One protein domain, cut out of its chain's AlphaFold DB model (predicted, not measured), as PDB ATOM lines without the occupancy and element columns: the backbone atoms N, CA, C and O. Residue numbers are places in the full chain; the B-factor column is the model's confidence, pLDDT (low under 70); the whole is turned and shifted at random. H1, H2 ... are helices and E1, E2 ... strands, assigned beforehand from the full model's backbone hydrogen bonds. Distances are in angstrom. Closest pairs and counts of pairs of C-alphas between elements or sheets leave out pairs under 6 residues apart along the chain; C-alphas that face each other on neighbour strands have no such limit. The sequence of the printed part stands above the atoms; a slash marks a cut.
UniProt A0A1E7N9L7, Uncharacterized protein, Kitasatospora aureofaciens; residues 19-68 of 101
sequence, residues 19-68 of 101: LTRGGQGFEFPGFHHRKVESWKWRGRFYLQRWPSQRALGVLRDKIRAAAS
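What this domain is: This is residues 19 to 68 of the 101 residues of an uncharacterized protein of Kitasatospora aureofaciens (UniProt A0A1E7N9L7). A small three-stranded antiparallel sheet, E1 to E3, makes one end of a long rod, and a single helix, H1, sticks out beyond the sheet as an arm with its residues 60 to 66. H1 only grazes the sheet near its own beginning, while the loop between E2 and E3 lies at the far end of the rod. The printed part has 50 residues with three named strands and one named helix, in the order E1, E2, E3, H1; the sheet's order is E1 - E2 - E3, and the class is mixed, helices and strands. The whole is only just extended, close to loose, with a radius of gyration of the C-alphas of 14.6 A, and it spans 46 by 22 by 11 A.

Where its parts are: The inner strand of the sheet, E2, holds residues 31 to 37 and is 18.8 A long from first to last C-alpha. The edge strand E3, residues 45 to 51, is 19.5 A long and ends with C-alpha 51 at (11.999, 83.766, 76.361). The other edge strand, E1, is short, residues 26 to 28, 6.5 A, and begins with C-alpha 26 at (20.730, 88.519, 70.581). H1, residues 53 to 66, is 19.8 A long, and its C-alpha 66 is at (-0.227, 81.799, 91.715).

How they stand to each other: E1, E2 and E3 form a meander, each strand the antiparallel neighbour of the one before. E2 and E3 are a hairpin, with 152 degrees between their N-to-C directions. Their C-alphas 35 and 47 face each other at 4.2 A, and N 34 and O 48 are within hydrogen-bond range at 3.0 A, as are N 48 and O 34 at 2.8 A. E1 and E2 are also a hairpin, with 138 degrees between their directions. C-alphas 27 and 32 face each other at 4.4 A, and N 28 and O 31 are within hydrogen-bond range at 2.9 A. H1 is on the sheet but only grazes it, with its residues 53 to 59. The closest C-alphas of E2 and H1 are those of Phe 31 and Ala 55, 7.4 A apart. In H1 every O i to N i+4 pair is within hydrogen-bond range.

The domain as a whole: The two C-alphas farthest apart are those of Gly 43 and Ser 68, at 45.8 A. Residues 60 to 68, of which 60 to 66 belong to H1, stand free; the body without them has 41 residues and spans 35 by 17 by 10 A. The links E1 to E2 and E3 to H1 are tight, the link E2 to E3, of 7 residues, is short, and no link is long. The printed part has no cut. The mean pLDDT of the printed part is 84.2, and no printed residue is under 70.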
ATOM      1  N   LEU A  19      24.918  85.722  63.329       79.38
ATOM      2  CA  LEU A  19      24.155  84.507  63.639       79.38
ATOM      3  C   LEU A  19      24.631  83.257  62.876       79.38
ATOM      4  O   LEU A  19      23.987  82.207  62.946       79.38
ATOM      5  N   THR A  20      25.683  83.336  62.059       77.50
ATOM      6  CA  THR A  20      26.082  82.208  61.198       77.50
ATOM      7  C   THR A  20      26.541  81.005  62.017       77.50
ATOM      8  O   THR A  20      27.225  81.168  63.022       77.50
ATOM      9  N   ARG A  21      26.190  79.792  61.566       74.62
ATOM     10  CA  ARG A  21      26.625  78.510  62.154       74.62
ATOM     11  C   ARG A  21      26.405  78.372  63.671       74.62
ATOM     12  O   ARG A  21      27.172  77.706  64.353       74.62
ATOM     13  N   GLY A  22      25.361  78.995  64.215       70.56
ATOM     14  CA  GLY A  22      25.107  78.938  65.657       70.56
ATOM     15  C   GLY A  22      25.936  79.902  66.496       70.56
ATOM     16  O   GLY A  22      26.042  79.691  67.710       70.56
ATOM     17  N   GLY A  23      26.458  80.955  65.857       75.94
ATOM     18  CA  GLY A  23      27.060  82.121  66.497       75.94
ATOM     19  C   GLY A  23      26.156  82.790  67.535       75.94
ATOM     20  O   GLY A  23      25.044  82.334  67.831       75.94
ATOM     21  N   GLN A  24      26.669  83.859  68.136       76.25
ATOM     22  CA  GLN A  24      26.039  84.504  69.283       76.25
ATOM     23  C   GLN A  24      24.607  84.948  68.955       76.25
ATOM     24  O   GLN A  24      24.354  85.538  67.909       76.25
ATOM     25  N   GLY A  25      23.660  84.624  69.836       84.00
ATOM     26  CA  GLY A  25      22.288  85.115  69.740       84.00
ATOM     27  C   GLY A  25      22.149  86.532  70.297       84.00
ATOM     28  O   GLY A  25      23.038  87.011  70.996       84.00
ATOM     29  N   PHE A  26      21.024  87.189  70.036       85.94
ATOM     30  CA  PHE A  26      20.730  88.519  70.581       85.94
ATOM     31  C   PHE A  26      19.371  88.552  71.277       85.94
ATOM     32  O   PHE A  26      18.486  87.747  70.984       85.94
ATOM     33  N   GLU A  27      19.205  89.484  72.211       84.44
ATOM     34  CA  GLU A  27      17.907  89.755  72.824       84.44
ATOM     35  C   GLU A  27      17.172  90.848  72.040       84.44
ATOM     36  O   GLU A  27      17.723  91.905  71.750       84.44
ATOM     37  N   PHE A  28      15.915  90.590  71.704       81.88
ATOM     38  CA  PHE A  28      15.000  91.538  71.067       81.88
ATOM     39  C   PHE A  28      13.633  91.368  71.735       81.88
ATOM     40  O   PHE A  28      13.299  90.233  72.075       81.88
ATOM     41  N   PRO A  29      12.895  92.460  72.018       80.50
ATOM     42  CA  PRO A  29      11.948  92.601  73.121       80.50
ATOM     43  C   PRO A  29      11.385  91.301  73.697       80.50
ATOM     44  O   PRO A  29      10.520  90.660  73.114       80.50
ATOM     45  N   GLY A  30      11.899  90.919  74.869       76.38
ATOM     46  CA  GLY A  30      11.422  89.763  75.629       76.38
ATOM     47  C   GLY A  30      11.957  88.398  75.183       76.38
ATOM     48  O   GLY A  30      11.814  87.448  75.954       76.38
ATOM     49  N   PHE A  31      12.635  88.280  74.037       86.25
ATOM     50  CA  PHE A  31      13.087  87.003  73.475       86.25
ATOM     51  C   PHE A  31      14.573  86.985  73.098       86.25
ATOM     52  O   PHE A  31      15.103  87.903  72.473       86.25
ATOM     53  N   HIS A  32      15.231  85.873  73.416       88.19
ATOM     54  CA  HIS A  32      16.549  85.521  72.917       88.19
ATOM     55  C   HIS A  32      16.431  84.806  71.564       88.19
ATOM     56  O   HIS A  32      15.733  83.797  71.441       88.19
ATOM     57  N   HIS A  33      17.128  85.321  70.556       88.50
ATOM     58  CA  HIS A  33      17.112  84.839  69.179       88.50
ATOM     59  C   HIS A  33      18.456  84.205  68.830       88.50
ATOM     60  O   HIS A  33      19.487  84.864  68.944       88.50
ATOM     61  N   ARG A  34      18.460  82.957  68.349       89.50
ATOM     62  CA  ARG A  34      19.689  82.267  67.913       89.50
ATOM     63  C   ARG A  34      19.411  81.352  66.730       89.50
ATOM     64  O   ARG A  34      18.391  80.668  66.703       89.50
ATOM     65  N   LYS A  35      20.321  81.300  65.756       90.06
ATOM     66  CA  LYS A  35      20.272  80.257  64.725       90.06
ATOM     67  C   LYS A  35      20.800  78.947  65.299       90.06
ATOM     68  O   LYS A  35      21.874  78.935  65.881       90.06
ATOM     69  N   VAL A  36      20.078  77.850  65.128       88.94
ATOM     70  CA  VAL A  36      20.499  76.518  65.584       88.94
ATOM     71  C   VAL A  36      20.479  75.563  64.406       88.94
ATOM     72  O   VAL A  36      19.642  75.693  63.508       88.94
ATOM     73  N   GLU A  37      21.438  74.641  64.383       90.81
ATOM     74  CA  GLU A  37      21.492  73.598  63.366       90.81
ATOM     75  C   GLU A  37      20.262  72.691  63.473       90.81
ATOM     76  O   GLU A  37      19.806  72.331  64.559       90.81
ATOM     77  N   SER A  38      19.701  72.327  62.328       88.19
ATOM     78  CA  SER A  38      18.596  71.389  62.266       88.19
ATOM     79  C   SER A  38      19.070  69.992  62.614       88.19
ATOM     80  O   SER A  38      19.933  69.435  61.940       88.19
ATOM     81  N   TRP A  39      18.420  69.384  63.601       87.81
ATOM     82  CA  TRP A  39      18.662  67.990  63.957       87.81
ATOM     83  C   TRP A  39      18.353  67.023  62.796       87.81
ATOM     84  O   TRP A  39      19.018  66.003  62.657       87.81
ATOM     85  N   LYS A  40      17.371  67.355  61.942       92.69
ATOM     86  CA  LYS A  40      16.950  66.533  60.791       92.69
ATOM     87  C   LYS A  40      17.792  66.785  59.537       92.69
ATOM     88  O   LYS A  40      18.003  65.872  58.748       92.69
ATOM     89  N   TRP A  41      18.257  68.018  59.341       90.19
ATOM     90  CA  TRP A  41      18.976  68.439  58.135       90.19
ATOM     91  C   TRP A  41      20.316  69.069  58.508       90.19
ATOM     92  O   TRP A  41      20.426  70.295  58.614       90.19
ATOM     93  N   ARG A  42      21.335  68.227  58.699       89.31
ATOM     94  CA  ARG A  42      22.690  68.686  59.032       89.31
ATOM     95  C   ARG A  42      23.180  69.722  58.016       89.31
ATOM     96  O   ARG A  42      22.938  69.597  56.818       89.31
ATOM     97  N   GLY A  43      23.814  70.782  58.506       86.69
ATOM     98  CA  GLY A  43      24.257  71.933  57.717       86.69
ATOM     99  C   GLY A  43      23.204  73.024  57.481       86.69
ATOM    100  O   GLY A  43      23.568  74.122  57.056       86.69
ATOM    101  N   ARG A  44      21.916  72.795  57.788       88.25
ATOM    102  CA  ARG A  44      20.881  73.847  57.731       88.25
ATOM    103  C   ARG A  44      20.676  74.484  59.101       88.25
ATOM    104  O   ARG A  44      20.469  73.783  60.084       88.25
ATOM    105  N   PHE A  45      20.669  75.815  59.151       88.50
ATOM    106  CA  PHE A  45      20.490  76.586  60.384       88.50
ATOM    107  C   PHE A  45      19.194  77.391  60.338       88.50
ATOM    108  O   PHE A  45      18.989  78.184  59.419       88.50
ATOM    109  N   TYR A  46      18.359  77.238  61.362       88.56
ATOM    110  CA  TYR A  46      17.077  77.933  61.481       88.56
ATOM    111  C   TYR A  46      17.076  78.858  62.692       88.56
ATOM    112  O   TYR A  46      17.686  78.547  63.714       88.56
ATOM    113  N   LEU A  47      16.397  80.000  62.575       89.19
ATOM    114  CA  LEU A  47      16.249  80.939  63.681       89.19
ATOM    115  C   LEU A  47      15.247  80.388  64.697       89.19
ATOM    116  O   LEU A  47      14.091  80.143  64.367       89.19
ATOM    117  N   GLN A  48      15.705  80.221  65.928       88.69
ATOM    118  CA  GLN A  48      14.907  79.810  67.072       88.69
ATOM    119  C   GLN A  48      14.782  80.977  68.053       88.69
ATOM    120  O   GLN A  48      15.644  81.864  68.103       88.69
ATOM    121  N   ARG A  49      13.684  80.977  68.813       89.38
ATOM    122  CA  ARG A  49      13.345  82.017  69.789       89.38
ATOM    123  C   ARG A  49      13.029  81.372  71.125       89.38
ATOM    124  O   ARG A  49      12.214  80.455  71.179       89.38
ATOM    125  N   TRP A  50      13.612  81.903  72.188       86.12
ATOM    126  CA  TRP A  50      13.283  81.527  73.560       86.12
ATOM    127  C   TRP A  50      12.968  82.772  74.369       86.12
ATOM    128  O   TRP A  50      13.477  83.845  74.045       86.12
ATOM    129  N   PRO A  51      12.160  82.665  75.429       86.88
ATOM    130  CA  PRO A  51      11.999  83.766  76.361       86.88
ATOM    131  C   PRO A  51      13.368  84.176  76.921       86.88
ATOM    132  O   PRO A  51      14.182  83.329  77.293       86.88
ATOM    133  N   SER A  52      13.624  85.481  76.959       86.06
ATOM    134  CA  SER A  52      14.805  86.049  77.620       86.06
ATOM    135  C   SER A  52      14.837  85.674  79.102       86.06
ATOM    136  O   SER A  52      13.804  85.362  79.701       86.06
ATOM    137  N   GLN A  53      16.007  85.777  79.737       85.69
ATOM    138  CA  GLN A  53      16.116  85.540  81.183       85.69
ATOM    139  C   GLN A  53      15.197  86.474  81.984       85.69
ATOM    140  O   GLN A  53      14.564  86.040  82.944       85.69
ATOM    141  N   ARG A  54      15.046  87.731  81.542       85.12
ATOM    142  CA  ARG A  54      14.090  88.680  82.137       85.12
ATOM    143  C   ARG A  54      12.643  88.212  81.989       85.12
ATOM    144  O   ARG A  54      11.908  88.218  82.971       85.12
ATOM    145  N   ALA A  55      12.242  87.773  80.794       82.31
ATOM    146  CA  ALA A  55      10.893  87.253  80.562       82.31
ATOM    147  C   ALA A  55      10.612  85.994  81.400       82.31
ATOM    148  O   ALA A  55       9.532  85.865  81.975       82.31
ATOM    149  N   LEU A  56      11.600  85.101  81.536       86.44
ATOM    150  CA  LEU A  56      11.506  83.946  82.430       86.44
ATOM    151  C   LEU A  56      11.406  84.354  83.903       86.44
ATOM    152  O   LEU A  56      10.671  83.707  84.641       86.44
ATOM    153  N   GLY A  57      12.106  85.407  84.335       87.25
ATOM    154  CA  GLY A  57      11.993  85.960  85.689       87.25
ATOM    155  C   GLY A  57      10.569  86.418  86.001       87.25
ATOM    156  O   GLY A  57       9.951  85.907  86.929       87.25
ATOM    157  N   VAL A  58      10.002  87.268  85.140       86.06
ATOM    158  CA  VAL A  58       8.613  87.741  85.278       86.06
ATOM    159  C   VAL A  58       7.621  86.576  85.287       86.06
ATOM    160  O   VAL A  58       6.687  86.563  86.088       86.06
ATOM    161  N   LEU A  59       7.813  85.583  84.412       83.31
ATOM    162  CA  LEU A  59       6.973  84.388  84.407       83.31
ATOM    163  C   LEU A  59       7.070  83.654  85.748       83.31
ATOM    164  O   LEU A  59       6.035  83.390  86.349       83.31
ATOM    165  N   ARG A  60       8.287  83.375  86.236       85.19
ATOM    166  CA  ARG A  60       8.548  82.699  87.522       85.19
ATOM    167  C   ARG A  60       7.903  83.417  88.702       85.19
ATOM    168  O   ARG A  60       7.340  82.742  89.561       85.19
ATOM    169  N   ASP A  61       7.934  84.742  88.724       87.38
ATOM    170  CA  ASP A  61       7.300  85.530  89.782       87.38
ATOM    171  C   ASP A  61       5.778  85.366  89.765       87.38
ATOM    172  O   ASP A  61       5.165  85.123  90.807       87.38
ATOM    173  N   LYS A  62       5.165  85.378  88.573       82.12
ATOM    174  CA  LYS A  62       3.735  85.078  88.416       82.12
ATOM    175  C   LYS A  62       3.401  83.650  88.844       82.12
ATOM    176  O   LYS A  62       2.424  83.459  89.563       82.12
ATOM    177  N   ILE A  63       4.226  82.662  88.468       81.94
ATOM    178  CA  ILE A  63       4.059  81.267  88.917       81.94
ATOM    179  C   ILE A  63       4.078  81.216  90.446       81.94
ATOM    180  O   ILE A  63       3.205  80.612  91.058       81.94
ATOM    181  N   ARG A  64       5.059  81.873  91.072       82.62
ATOM    182  CA  ARG A  64       5.238  81.877  92.525       82.62
ATOM    183  C   ARG A  64       4.060  82.528  93.252       82.62
ATOM    184  O   ARG A  64       3.657  82.033  94.300       82.62
ATOM    185  N   ALA A  65       3.494  83.598  92.699       81.62
ATOM    186  CA  ALA A  65       2.311  84.257  93.251       81.62
ATOM    187  C   ALA A  65       1.029  83.416  93.086       81.62
ATOM    188  O   ALA A  65       0.159  83.409  93.964       81.62
ATOM    189  N   ALA A  66       0.900  82.694  91.971       73.56
ATOM    190  CA  ALA A  66      -0.227  81.799  91.715       73.56
ATOM    191  C   ALA A  66      -0.156  80.519  92.568       73.56
ATOM    192  O   ALA A  66      -1.169  80.078  93.103       73.56
ATOM    193  N   ALA A  67       1.045  79.966  92.750       70.75
ATOM    194  CA  ALA A  67       1.313  78.722  93.475       70.75
ATOM    195  C   ALA A  67       1.857  78.951  94.900       70.75
ATOM    196  O   ALA A  67       2.594  78.115  95.426       70.75
ATOM    197  N   SER A  68       1.540  80.091  95.525       73.88
ATOM    198  CA  SER A  68       1.987  80.383  96.890       73.88
ATOM    199  C   SER A  68       1.521  79.292  97.861       73.88
ATOM    200  O   SER A  68       0.447  78.719  97.699       73.88
TER     201      SER A  68